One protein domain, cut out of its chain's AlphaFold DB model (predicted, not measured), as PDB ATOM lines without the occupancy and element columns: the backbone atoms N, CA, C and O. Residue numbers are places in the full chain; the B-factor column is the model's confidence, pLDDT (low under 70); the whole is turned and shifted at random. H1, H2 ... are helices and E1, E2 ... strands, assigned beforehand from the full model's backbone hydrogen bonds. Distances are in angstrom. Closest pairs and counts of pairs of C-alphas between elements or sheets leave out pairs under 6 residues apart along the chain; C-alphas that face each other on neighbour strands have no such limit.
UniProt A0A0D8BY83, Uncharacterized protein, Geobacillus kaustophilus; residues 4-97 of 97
ATOM      1  N   TRP A   4     172.756 248.958 181.862       89.88
ATOM      2  CA  TRP A   4     173.006 247.540 182.062       89.88
ATOM      3  C   TRP A   4     172.144 247.056 183.221       89.88
ATOM      4  O   TRP A   4     172.280 247.517 184.351       89.88
ATOM      5  N   GLU A   5     171.243 246.129 182.932       90.69
ATOM      6  CA  GLU A   5     170.373 245.491 183.914       90.69
ATOM      7  C   GLU A   5     170.803 244.038 184.067       90.69
ATOM      8  O   GLU A   5     171.029 243.347 183.071       90.69
ATOM      9  N   ARG A   6     170.931 243.544 185.302       88.25
ATOM     10  CA  ARG A   6     171.251 242.131 185.522       88.25
ATOM     11  C   ARG A   6     170.158 241.258 184.901       88.25
ATOM     12  O   ARG A   6     168.968 241.521 185.061       88.25
ATOM     13  N   TRP A   7     170.568 240.224 184.167       89.31
ATOM     14  CA  TRP A   7     169.627 239.213 183.709       89.31
ATOM     15  C   TRP A   7     169.250 238.320 184.889       89.31
ATOM     16  O   TRP A   7     170.103 237.608 185.414       89.31
ATOM     17  N   GLU A   8     167.985 238.368 185.291       86.06
ATOM     18  CA  GLU A   8     167.438 237.472 186.307       86.06
ATOM     19  C   GLU A   8     166.957 236.167 185.651       86.06
ATOM     20  O   GLU A   8     166.222 236.230 184.655       86.06
ATOM     21  N   PRO A   9     167.356 234.994 186.177       82.69
ATOM     22  CA  PRO A   9     166.885 233.714 185.676       82.69
ATOM     23  C   PRO A   9     165.370 233.573 185.779       82.69
ATOM     24  O   PRO A   9     164.761 233.949 186.780       82.69
ATOM     25  N   ILE A  10     164.767 232.969 184.759       85.94
ATOM     26  CA  ILE A  10     163.371 232.539 184.829       85.94
ATOM     27  C   ILE A  10     163.300 231.349 185.796       85.94
ATOM     28  O   ILE A  10     164.107 230.420 185.709       85.94
ATOM     29  N   THR A  11     162.360 231.392 186.739       85.88
ATOM     30  CA  THR A  11     162.135 230.308 187.701       85.88
ATOM     31  C   THR A  11     161.419 229.129 187.040       85.88
ATOM     32  O   THR A  11     160.881 229.244 185.942       85.88
ATOM     33  N   ASP A  12     161.424 227.975 187.703       86.25
ATOM     34  CA  ASP A  12     160.651 226.788 187.300       86.25
ATOM     35  C   ASP A  12     161.069 226.112 185.981       86.25
ATOM     36  O   ASP A  12     160.382 225.211 185.490       86.25
ATOM     37  N   ILE A  13     162.245 226.449 185.445       87.88
ATOM     38  CA  ILE A  13     162.866 225.684 184.358       87.88
ATOM     39  C   ILE A  13     163.386 224.343 184.915       87.88
ATOM     40  O   ILE A  13     164.004 224.320 185.986       87.88
ATOM     41  N   PRO A  14     163.176 223.206 184.219       89.75
ATOM     42  CA  PRO A  14     163.792 221.941 184.602       89.75
ATOM     43  C   PRO A  14     165.326 222.070 184.734       89.75
ATOM     44  O   PRO A  14     165.952 222.675 183.866       89.75
ATOM     45  N   PRO A  15     165.966 221.458 185.753       87.75
ATOM     46  CA  PRO A  15     167.422 221.538 185.941       87.75
ATOM     47  C   PRO A  15     168.231 220.996 184.759       87.75
ATOM     48  O   PRO A  15     169.398 221.333 184.575       87.75
ATOM     49  N   SER A  16     167.624 220.106 183.979       92.25
ATOM     50  CA  SER A  16     168.197 219.566 182.757       92.25
ATOM     51  C   SER A  16     167.125 219.573 181.684       92.25
ATOM     52  O   SER A  16     166.039 219.023 181.880       92.25
ATOM     53  N   ILE A  17     167.458 220.212 180.571       94.06
ATOM     54  CA  ILE A  17     166.641 220.287 179.371       94.06
ATOM     55  C   ILE A  17     167.481 219.825 178.182       94.06
ATOM     56  O   ILE A  17     168.687 220.074 178.127       94.06
ATOM     57  N   TYR A  18     166.843 219.150 177.241       94.38
ATOM     58  CA  TYR A  18     167.451 218.616 176.032       94.38
ATOM     59  C   TYR A  18     166.778 219.256 174.830       94.38
ATOM     60  O   TYR A  18     165.582 219.523 174.871       94.38
ATOM     61  N   ASN A  19     167.549 219.577 173.789       95.19
ATOM     62  CA  ASN A  19     166.978 220.178 172.591       95.19
ATOM     63  C   ASN A  19     166.232 219.114 171.787       95.19
ATOM     64  O   ASN A  19     166.838 218.138 171.354       95.19
ATOM     65  N   ASP A  20     164.945 219.352 171.564       93.31
ATOM     66  CA  ASP A  20     164.111 218.490 170.730       93.31
ATOM     67  C   ASP A  20     164.039 219.030 169.304       93.31
ATOM     68  O   ASP A  20     163.966 218.271 168.339       93.31
ATOM     69  N   MET A  21     164.006 220.361 169.170       93.31
ATOM     70  CA  MET A  21     163.742 221.013 167.896       93.31
ATOM     71  C   MET A  21     164.348 222.415 167.816       93.31
ATOM     72  O   MET A  21     164.347 223.175 168.789       93.31
ATOM     73  N   LEU A  22     164.786 222.771 166.612       92.12
ATOM     74  CA  LEU A  22     165.057 224.135 166.173       92.12
ATOM     75  C   LEU A  22     164.350 224.337 164.829       92.12
ATOM     76  O   LEU A  22     164.677 223.685 163.839       92.12
ATOM     77  N   LEU A  23     163.387 225.252 164.804       90.31
ATOM     78  CA  LEU A  23     162.735 225.730 163.593       90.31
ATOM     79  C   LEU A  23     163.205 227.147 163.299       90.31
ATOM     80  O   LEU A  23     163.149 228.012 164.167       90.31
ATOM     81  N   ASN A  24     163.631 227.385 162.063       86.31
ATOM     82  CA  ASN A  24     163.943 228.714 161.555       86.31
ATOM     83  C   ASN A  24     163.076 228.964 160.320       86.31
ATOM     84  O   ASN A  24     163.315 228.383 159.260       86.31
ATOM     85  N   GLY A  25     162.019 229.753 160.492       81.69
ATOM     86  CA  GLY A  25     161.008 230.014 159.476       81.69
ATOM     87  C   GLY A  25     160.823 231.504 159.217       81.69
ATOM     88  O   GLY A  25     161.457 232.354 159.833       81.69
ATOM     89  N   LYS A  26     159.904 231.833 158.303       76.31
ATOM     90  CA  LYS A  26     159.594 233.231 157.955       76.31
ATOM     91  C   LYS A  26     159.074 234.054 159.139       76.31
ATOM     92  O   LYS A  26     159.222 235.267 159.127       76.31
ATOM     93  N   GLU A  27     158.478 233.394 160.126       76.00
ATOM     94  CA  GLU A  27     157.904 234.025 161.320       76.00
ATOM     95  C   GLU A  27     158.912 234.151 162.476       76.00
ATOM     96  O   GLU A  27     158.603 234.762 163.494       76.00
ATOM     97  N   GLY A  28     160.131 233.615 162.321       85.25
ATOM     98  CA  GLY A  28     161.187 233.695 163.328       85.25
ATOM     99  C   GLY A  28     161.808 232.344 163.677       85.25
ATOM    100  O   GLY A  28     161.782 231.393 162.888       85.25
ATOM    101  N   ILE A  29     162.400 232.278 164.872       90.12
ATOM    102  CA  ILE A  29     163.106 231.093 165.372       90.12
ATOM    103  C   ILE A  29     162.348 230.516 166.564       90.12
ATOM    104  O   ILE A  29     162.080 231.222 167.532       90.12
ATOM    105  N   VAL A  30     162.055 229.217 166.512       91.81
ATOM    106  CA  VAL A  30     161.452 228.468 167.619       91.81
ATOM    107  C   VAL A  30     162.416 227.382 168.066       91.81
ATOM    108  O   VAL A  30     162.824 226.529 167.276       91.81
ATOM    109  N   LEU A  31     162.763 227.400 169.348       93.12
ATOM    110  CA  LEU A  31     163.513 226.344 170.010       93.12
ATOM    111  C   LEU A  31     162.585 225.587 170.947       93.12
ATOM    112  O   LEU A  31     161.921 226.194 171.789       93.12
ATOM    113  N   LYS A  32     162.578 224.263 170.831       94.69
ATOM    114  CA  LYS A  32     161.844 223.381 171.732       94.69
ATOM    115  C   LYS A  32     162.819 222.528 172.524       94.69
ATOM    116  O   LYS A  32     163.753 221.954 171.958       94.69
ATOM    117  N   PHE A  33     162.576 222.448 173.822       95.62
ATOM    118  CA  PHE A  33     163.319 221.600 174.732       95.62
ATOM    119  C   PHE A  33     162.377 220.805 175.623       95.62
ATOM    120  O   PHE A  33     161.307 221.297 175.982       95.62
ATOM    121  N   SER A  34     162.834 219.641 176.066       95.38
ATOM    122  CA  SER A  34     162.134 218.807 177.038       95.38
ATOM    123  C   SER A  34     163.044 218.414 178.188       95.38
ATOM    124  O   SER A  34     164.265 218.334 178.045       95.38
ATOM    125  N   ASP A  35     162.453 218.140 179.349       94.88
ATOM    126  CA  ASP A  35     163.175 217.420 180.394       94.88
ATOM    127  C   ASP A  35     163.409 215.952 180.004       94.88
ATOM    128  O   ASP A  35     162.773 215.418 179.097       94.88
ATOM    129  N   GLY A  36     164.316 215.262 180.702       91.31
ATOM    130  CA  GLY A  36     164.660 213.870 180.369       91.31
ATOM    131  C   GLY A  36     163.475 212.892 180.416       91.31
ATOM    132  O   GLY A  36     163.551 211.807 179.848       91.31
ATOM    133  N   SER A  37     162.368 213.271 181.066       91.44
ATOM    134  CA  SER A  37     161.142 212.469 181.143       91.44
ATOM    135  C   SER A  37     160.088 212.835 180.093       91.44
ATOM    136  O   SER A  37     159.060 212.162 180.030       91.44
ATOM    137  N   HIS A  38     160.325 213.885 179.296       88.00
ATOM    138  CA  HIS A  38     159.380 214.474 178.340       88.00
ATOM    139  C   HIS A  38     158.040 214.889 178.970       88.00
ATOM    140  O   HIS A  38     157.007 214.932 178.306       88.00
ATOM    141  N   ARG A  39     158.030 215.180 180.278       91.31
ATOM    142  CA  ARG A  39     156.822 215.638 180.991       91.31
ATOM    143  C   ARG A  39     156.716 217.150 181.042       91.31
ATOM    144  O   ARG A  39     155.630 217.678 181.265       91.31
ATOM    145  N   ARG A  40     157.846 217.839 180.889       92.88
ATOM    146  CA  ARG A  40     157.923 219.296 180.856       92.88
ATOM    147  C   ARG A  40     158.602 219.730 179.577       92.88
ATOM    148  O   ARG A  40     159.686 219.242 179.271       92.88
ATOM    149  N   GLU A  41     157.967 220.675 178.901       92.94
ATOM    150  CA  GLU A  41     158.482 221.311 177.698       92.94
ATOM    151  C   GLU A  41     158.801 222.780 177.977       92.94
ATOM    152  O   GLU A  41     158.090 223.462 178.718       92.94
ATOM    153  N   VAL A  42     159.872 223.263 177.358       93.12
ATOM    154  CA  VAL A  42     160.272 224.668 177.333       93.12
ATOM    155  C   VAL A  42     160.332 225.093 175.874       93.12
ATOM    156  O   VAL A  42     161.093 224.531 175.086       93.12
ATOM    157  N   ILE A  43     159.524 226.086 175.513       92.50
ATOM    158  CA  ILE A  43     159.465 226.635 174.159       92.50
ATOM    159  C   ILE A  43     159.975 228.071 174.214       92.50
ATOM    160  O   ILE A  43     159.470 228.884 174.987       92.50
ATOM    161  N   ILE A  44     160.986 228.372 173.402       90.75
ATOM    162  CA  ILE A  44     161.541 229.716 173.251       90.75
ATOM    163  C   ILE A  44     161.235 230.181 171.832       90.75
ATOM    164  O   ILE A  44     161.710 229.579 170.868       90.75
ATOM    165  N   THR A  45     160.466 231.260 171.722       90.31
ATOM    166  CA  THR A  45     160.080 231.866 170.445       90.31
ATOM    167  C   THR A  45     160.746 233.225 170.314       90.31
ATOM    168  O   THR A  45     160.594 234.083 171.180       90.31
ATOM    169  N   PHE A  46     161.477 233.417 169.223       88.06
ATOM    170  CA  PHE A  46     162.026 234.706 168.830       88.06
ATOM    171  C   PHE A  46     161.213 235.252 167.665       88.06
ATOM    172  O   PHE A  46     161.357 234.789 166.529       88.06
ATOM    173  N   GLU A  47     160.366 236.226 167.974       77.44
ATOM    174  CA  GLU A  47     159.620 236.999 166.988       77.44
ATOM    175  C   GLU A  47     160.619 237.876 166.216       77.44
ATOM    176  O   GLU A  47     161.463 238.538 166.817       77.44
ATOM    177  N   GLU A  48     160.576 237.830 164.884       71.75
ATOM    178  CA  GLU A  48     161.404 238.671 163.994       71.75
ATOM    179  C   GLU A  48     162.919 238.364 163.949       71.75
ATOM    180  O   GLU A  48     163.740 239.208 163.586       71.75
ATOM    181  N   GLY A  49     163.291 237.102 164.198       68.62
ATOM    182  CA  GLY A  49     164.657 236.602 164.004       68.62
ATOM    183  C   GLY A  49     165.636 237.020 165.108       68.62
ATOM    184  O   GLY A  49     165.346 237.854 165.958       68.62
ATOM    185  N   VAL A  50     166.815 236.395 165.135       75.00
ATOM    186  CA  VAL A  50     167.813 236.617 166.196       75.00
ATOM    187  C   VAL A  50     169.108 237.139 165.601       75.00
ATOM    188  O   VAL A  50     169.711 236.498 164.742       75.00
ATOM    189  N   LEU A  51     169.569 238.279 166.113       74.69
ATOM    190  CA  LEU A  51     170.923 238.762 165.883       74.69
ATOM    191  C   LEU A  51     171.820 238.261 167.007       74.69
ATOM    192  O   LEU A  51     171.640 238.608 168.172       74.69
ATOM    193  N   SER A  52     172.801 237.444 166.645       74.81
ATOM    194  CA  SER A  52     173.841 237.001 167.564       74.81
ATOM    195  C   SER A  52     175.188 237.534 167.103       74.81
ATOM    196  O   SER A  52     175.599 237.271 165.972       74.81
ATOM    197  N   TYR A  53     175.900 238.221 167.991       72.88
ATOM    198  CA  TYR A  53     177.275 238.647 167.763       72.88
ATOM    199  C   TYR A  53     178.189 237.990 168.794       72.88
ATOM    200  O   TYR A  53     177.907 238.020 169.994       72.88
ATOM    201  N   ARG A  54     179.270 237.360 168.326       74.19
ATOM    202  CA  ARG A  54     180.270 236.737 169.196       74.19
ATOM    203  C   ARG A  54     181.441 237.689 169.370       74.19
ATOM    204  O   ARG A  54     182.054 238.106 168.396       74.19
ATOM    205  N   ASN A  55     181.760 237.954 170.626       74.56
ATOM    206  CA  ASN A  55     182.919 238.722 171.040       74.56
ATOM    207  C   ASN A  55     184.070 237.802 171.464       74.56
ATOM    208  O   ASN A  55     183.839 236.660 171.867       74.56
ATOM    209  N   ASP A  56     185.296 238.314 171.378       85.44
ATOM    210  CA  ASP A  56     186.486 237.668 171.928       85.44
ATOM    211  C   ASP A  56     186.688 238.006 173.420       85.44
ATOM    212  O   ASP A  56     185.919 238.754 174.039       85.44
ATOM    213  N   GLU A  57     187.736 237.439 174.017       85.81
ATOM    214  CA  GLU A  57     188.092 237.663 175.422       85.81
ATOM    215  C   GLU A  57     188.497 239.123 175.709       85.81
ATOM    216  O   GLU A  57     188.265 239.640 176.805       85.81
ATOM    217  N   GLY A  58     189.028 239.838 174.711       89.31
ATOM    218  CA  GLY A  58     189.387 241.250 174.838       89.31
ATOM    219  C   GLY A  58     188.159 242.147 174.999       89.31
ATOM    220  O   GLY A  58     188.137 243.037 175.853       89.31
ATOM    221  N   SER A  59     187.109 241.891 174.222       84.75
ATOM    222  CA  SER A  59     185.811 242.557 174.364       84.75
ATOM    223  C   SER A  59     185.161 242.273 175.720       84.75
ATOM    224  O   SER A  59     184.603 243.190 176.328       84.75
ATOM    225  N   LEU A  60     185.286 241.044 176.239       86.12
ATOM    226  CA  LEU A  60     184.823 240.709 177.589       86.12
ATOM    227  C   LEU A  60     185.542 241.555 178.648       86.12
ATOM    228  O   LEU A  60     184.887 242.166 179.491       86.12
ATOM    229  N   LEU A  61     186.874 241.649 178.590       89.81
ATOM    230  CA  LEU A  61     187.650 242.427 179.559       89.81
ATOM    231  C   LEU A  61     187.286 243.920 179.540       89.81
ATOM    232  O   LEU A  61     187.171 244.550 180.596       89.81
ATOM    233  N   LYS A  62     187.057 244.485 178.346       90.06
ATOM    234  CA  LYS A  62     186.586 245.871 178.190       90.06
ATOM    235  C   LYS A  62     185.216 246.072 178.835       90.06
ATOM    236  O   LYS A  62     185.028 247.043 179.565       90.06
ATOM    237  N   MET A  63     184.288 245.141 178.612       88.75
ATOM    238  CA  MET A  63     182.965 245.170 179.238       88.75
ATOM    239  C   MET A  63     183.068 245.100 180.768       88.75
ATOM    240  O   MET A  63     182.460 245.917 181.451       88.75
ATOM    241  N   LEU A  64     183.860 244.177 181.321       91.06
ATOM    242  CA  LEU A  64     184.026 244.053 182.776       91.06
ATOM    243  C   LEU A  64     184.646 245.315 183.389       91.06
ATOM    244  O   LEU A  64     184.169 245.783 184.418       91.06
ATOM    245  N   THR A  65     185.640 245.908 182.722       92.62
ATOM    246  CA  THR A  65     186.230 247.195 183.134       92.62
ATOM    247  C   THR A  65     185.182 248.308 183.171       92.62
ATOM    248  O   THR A  65     185.113 249.058 184.141       92.62
ATOM    249  N   TYR A  66     184.335 248.401 182.140       90.81
ATOM    250  CA  TYR A  66     183.238 249.370 182.102       90.81
ATOM    251  C   TYR A  66     182.250 249.151 183.259       90.81
ATOM    252  O   TYR A  66     181.882 250.096 183.958       90.81
ATOM    253  N   LEU A  67     181.841 247.902 183.503       91.44
ATOM    254  CA  LEU A  67     180.918 247.574 184.591       91.44
ATOM    255  C   LEU A  67     181.507 247.902 185.964       91.44
ATOM    256  O   LEU A  67     180.791 248.422 186.818       91.44
ATOM    257  N   ASP A  68     182.798 247.655 186.173       94.44
ATOM    258  CA  ASP A  68     183.480 247.997 187.420       94.44
ATOM    259  C   ASP A  68     183.503 249.511 187.664       94.44
ATOM    260  O   ASP A  68     183.135 249.970 188.743       94.44
ATOM    261  N   GLN A  69     183.828 250.300 186.635       94.19
ATOM    262  CA  GLN A  69     183.880 251.762 186.722       94.19
ATOM    263  C   GLN A  69     182.515 252.406 187.005       94.19
ATOM    264  O   GLN A  69     182.449 253.418 187.701       94.19
ATOM    265  N   HIS A  70     181.429 251.848 186.460       91.69
ATOM    266  CA  HIS A  70     180.098 252.463 186.527       91.69
ATOM    267  C   HIS A  70     179.167 251.863 187.588       91.69
ATOM    268  O   HIS A  70     178.295 252.571 188.092       91.69
ATOM    269  N   TYR A  71     179.334 250.584 187.928       91.31
ATOM    270  CA  TYR A  71     178.444 249.844 188.834       91.31
ATOM    271  C   TYR A  71     179.193 249.159 189.993       91.31
ATOM    272  O   TYR A  71     178.561 248.730 190.962       91.31
ATOM    273  N   GLY A  72     180.526 249.070 189.923       92.88
ATOM    274  CA  GLY A  72     181.380 248.418 190.915       92.88
ATOM    275  C   GLY A  72     181.408 246.890 190.808       92.88
ATOM    276  O   GLY A  72     180.465 246.242 190.351       92.88
ATOM    277  N   THR A  73     182.481 246.279 191.314       92.38
ATOM    278  CA  THR A  73     182.751 244.832 191.208       92.38
ATOM    279  C   THR A  73     181.600 243.946 191.703       92.38
ATOM    280  O   THR A  73     181.320 242.884 191.144       92.38
ATOM    281  N   ASN A  74     180.884 244.376 192.750       91.94
ATOM    282  CA  ASN A  74     179.760 243.619 193.314       91.94
ATOM    283  C   ASN A  74     178.612 243.397 192.314       91.94
ATOM    284  O   ASN A  74     177.869 242.424 192.457       91.94
ATOM    285  N   PHE A  75     178.490 244.256 191.299       90.56
ATOM    286  CA  PHE A  75     177.450 244.170 190.284       90.56
ATOM    287  C   PHE A  75     177.596 242.934 189.382       90.56
ATOM    288  O   PHE A  75     176.599 242.275 189.086       90.56
ATOM    289  N   TYR A  76     178.822 242.558 188.999       90.06
ATOM    290  CA  TYR A  76     179.054 241.503 188.001       90.06
ATOM    291  C   TYR A  76     179.824 240.281 188.514       90.06
ATOM    292  O   TYR A  76     179.778 239.236 187.868       90.06
ATOM    293  N   LYS A  77     180.496 240.361 189.676       89.06
ATOM    294  CA  LYS A  77     181.423 239.313 190.155       89.06
ATOM    295  C   LYS A  77     180.857 237.888 190.193       89.06
ATOM    296  O   LYS A  77     181.593 236.938 189.973       89.06
ATOM    297  N   ASN A  78     179.562 237.748 190.473       88.31
ATOM    298  CA  ASN A  78     178.892 236.450 190.586       88.31
ATOM    299  C   ASN A  78     178.046 236.114 189.350       88.31
ATOM    300  O   ASN A  78     177.514 235.011 189.264       88.31
ATOM    301  N   TRP A  79     177.844 237.077 188.445       87.69
ATOM    302  CA  TRP A  79     176.875 236.956 187.363       87.69
ATOM    303  C   TRP A  79     177.193 237.925 186.214       87.69
ATOM    304  O   TRP A  79     176.848 239.105 186.309       87.69
ATOM    305  N   PRO A  80     177.841 237.455 185.131       85.00
ATOM    306  CA  PRO A  80     178.241 238.304 184.011       85.00
ATOM    307  C   PRO A  80     177.178 238.401 182.897       85.00
ATOM    308  O   PRO A  80     177.510 238.773 181.774       85.00
ATOM    309  N   LEU A  81     175.914 238.045 183.169       88.94
ATOM    310  CA  LEU A  81     174.825 238.097 182.187       88.94
ATOM    311  C   LEU A  81     173.920 239.310 182.428       88.94
ATOM    312  O   LEU A  81     173.381 239.497 183.524       88.94
ATOM    313  N   PHE A  82     173.717 240.107 181.377       89.56
ATOM    314  CA  PHE A  82     173.013 241.385 181.447       89.56
ATOM    315  C   PHE A  82     172.074 241.594 180.261       89.56
ATOM    316  O   PHE A  82     172.319 241.116 179.153       89.56
ATOM    317  N   LYS A  83     171.014 242.363 180.498       89.50
ATOM    318  CA  LYS A  83     170.186 243.001 179.480       89.50
ATOM    319  C   LYS A  83     170.684 244.433 179.306       89.50
ATOM    320  O   LYS A  83     170.818 245.160 180.289       89.50
ATOM    321  N   VAL A  84     170.944 244.845 178.069       88.06
ATOM    322  CA  VAL A  84     171.414 246.204 177.771       88.06
ATOM    323  C   VAL A  84     170.294 246.998 177.118       88.06
ATOM    324  O   VAL A  84     169.839 246.670 176.024       88.06
ATOM    325  N   LYS A  85     169.861 248.069 177.781       85.94
ATOM    326  CA  LYS A  85     168.940 249.059 177.217       85.94
ATOM    327  C   LYS A  85     169.728 250.174 176.540       85.94
ATOM    328  O   LYS A  85     170.808 250.556 176.995       85.94
ATOM    329  N   ASN A  86     169.157 250.735 175.472       82.94
ATOM    330  CA  ASN A  86     169.780 251.784 174.658       82.94
ATOM    331  C   ASN A  86     171.146 251.384 174.076       82.94
ATOM    332  O   ASN A  86     172.030 252.235 173.981       82.94
ATOM    333  N   SER A  87     171.301 250.106 173.708       82.44
ATOM    334  CA  SER A  87     172.560 249.572 173.190       82.44
ATOM    335  C   SER A  87     173.056 250.383 171.993       82.44
ATOM    336  O   SER A  87     172.334 250.563 171.008       82.44
ATOM    337  N   ALA A  88     174.296 250.861 172.080       81.44
ATOM    338  CA  ALA A  88     174.969 251.542 170.982       81.44
ATOM    339  C   ALA A  88     175.154 250.595 169.791       81.44
ATOM    340  O   ALA A  88     175.020 251.024 168.651       81.44
ATOM    341  N   TYR A  89     175.373 249.303 170.059       78.25
ATOM    342  CA  TYR A  89     175.459 248.269 169.032       78.25
ATOM    343  C   TYR A  89     174.150 248.113 168.255       78.25
ATOM    344  O   TYR A  89     174.174 248.131 167.031       78.25
ATOM    345  N   LEU A  90     173.008 248.009 168.948       78.38
ATOM    346  CA  LEU A  90     171.712 247.922 168.264       78.38
ATOM    347  C   LEU A  90     171.451 249.170 167.415       78.38
ATOM    348  O   LEU A  90     170.997 249.045 166.285       78.38
ATOM    349  N   LYS A  91     171.776 250.363 167.930       81.06
ATOM    350  CA  LYS A  91     171.629 251.617 167.174       81.06
ATOM    351  C   LYS A  91     172.493 251.638 165.917       81.06
ATOM    352  O   LYS A  91     171.944 251.796 164.836       81.06
ATOM    353  N   TRP A  92     173.797 251.397 166.054       82.25
ATOM    354  CA  TRP A  92     174.721 251.308 164.921       82.25
ATOM    355  C   TRP A  92     174.261 250.262 163.895       82.25
ATOM    356  O   TRP A  92     174.234 250.538 162.703       82.25
ATOM    357  N   PHE A  93     173.817 249.087 164.353       75.56
ATOM    358  CA  PHE A  93     173.333 248.034 163.463       75.56
ATOM    359  C   PHE A  93     172.100 248.465 162.662       75.56
ATOM    360  O   PHE A  93     171.985 248.124 161.491       75.56
ATOM    361  N   HIS A  94     171.168 249.199 163.278       77.81
ATOM    362  CA  HIS A  94     170.009 249.745 162.570       77.81
ATOM    363  C   HIS A  94     170.370 250.897 161.622       77.81
ATOM    364  O   HIS A  94     169.645 251.111 160.658       77.81
ATOM    365  N   GLU A  95     171.453 251.630 161.891       84.88
ATOM    366  CA  GLU A  95     171.940 252.738 161.058       84.88
ATOM    367  C   GLU A  95     172.744 252.263 159.835       84.88
ATOM    368  O   GLU A  95     172.672 252.899 158.788       84.88
ATOM    369  N   GLU A  96     173.483 251.151 159.935       72.69
ATOM    370  CA  GLU A  96     174.247 250.570 158.812       72.69
ATOM    371  C   GLU A  96     173.447 249.590 157.938       72.69
ATOM    372  O   GLU A  96     174.018 248.933 157.062       72.69
ATOM    373  N   ARG A  97     172.136 249.473 158.169       53.66
ATOM    374  CA  ARG A  97     171.253 248.567 157.428       53.66
ATOM    375  C   ARG A  97     170.519 249.239 156.273       53.66
ATOM    376  O   ARG A  97     170.103 250.407 156.422       53.66
TER     377      ARG A  97
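What this domain is: This is residues 4 to 97 of the 97 residues of an uncharacterized protein of Geobacillus kaustophilus (UniProt A0A0D8BY83). Two lobes stand well apart with an open gap between them: a slab of three antiparallel strands, E2, E3 and E4, with no helix on it, and a looser group of the small strand pair E1 and E5 with the helices H1, H2 and H3. Two stretches with no named element, residues 7 to 17 between E1 and E2 and residues 48 to 56 between E4 and H1, cross from lobe to lobe. The printed part has 94 residues, with elements in the order E1 E2 E3 E4 H1 H2 E5 H3, mixed helices and strands. The whole is loose, with a radius of gyration of the C-alphas of 17.0 A and spans of 45 by 36 by 22 A.

Where its parts are: Find C-alpha 18 at (167.451, 218.616, 176.032); from there E2, residues 18 to 25, runs 21.1 A. E3 is residues 28 to 34, 20.3 A, and E4 residues 41 to 47, 19.0 A. E1, residues 4 to 6, begins at (173.006, 247.540, 182.062), and E5 is residues 82 to 85. H1, residues 57 to 71, is 20.5 A long; H2 is residues 73 to 76, and H3, residues 88 to 95, ends at (171.940, 252.738, 161.058).

How they stand to each other: Look first at the meander E2 E3 E4, each strand the antiparallel neighbour of the one before. In the hairpin E2 and E3, N 23 and O 30 are 2.8 A apart; in the hairpin E3 and E4, N 44 and O 31 are 2.9 A apart. E1 and E5 are antiparallel, with N 5 and O 83 at 2.8 A. H2 touches H1 at residues 64 to 68 alone, the closest C-alphas being Leu 67 and Tyr 76, 7.2 A. H3 touches no helix. In H1 and H3 every O i to N i+4 pair is within hydrogen-bond range; H2 is too short for one.

The domain as a whole: The farthest C-alphas, of Ser 37 and Glu 95, are 46.3 A apart. The printed part has no cut, and the link E1 to E2 is long. Residues 54 to 59, of which 57 to 59 belong to H1, stand free. Residues 49 and 97 are under 70 in pLDDT.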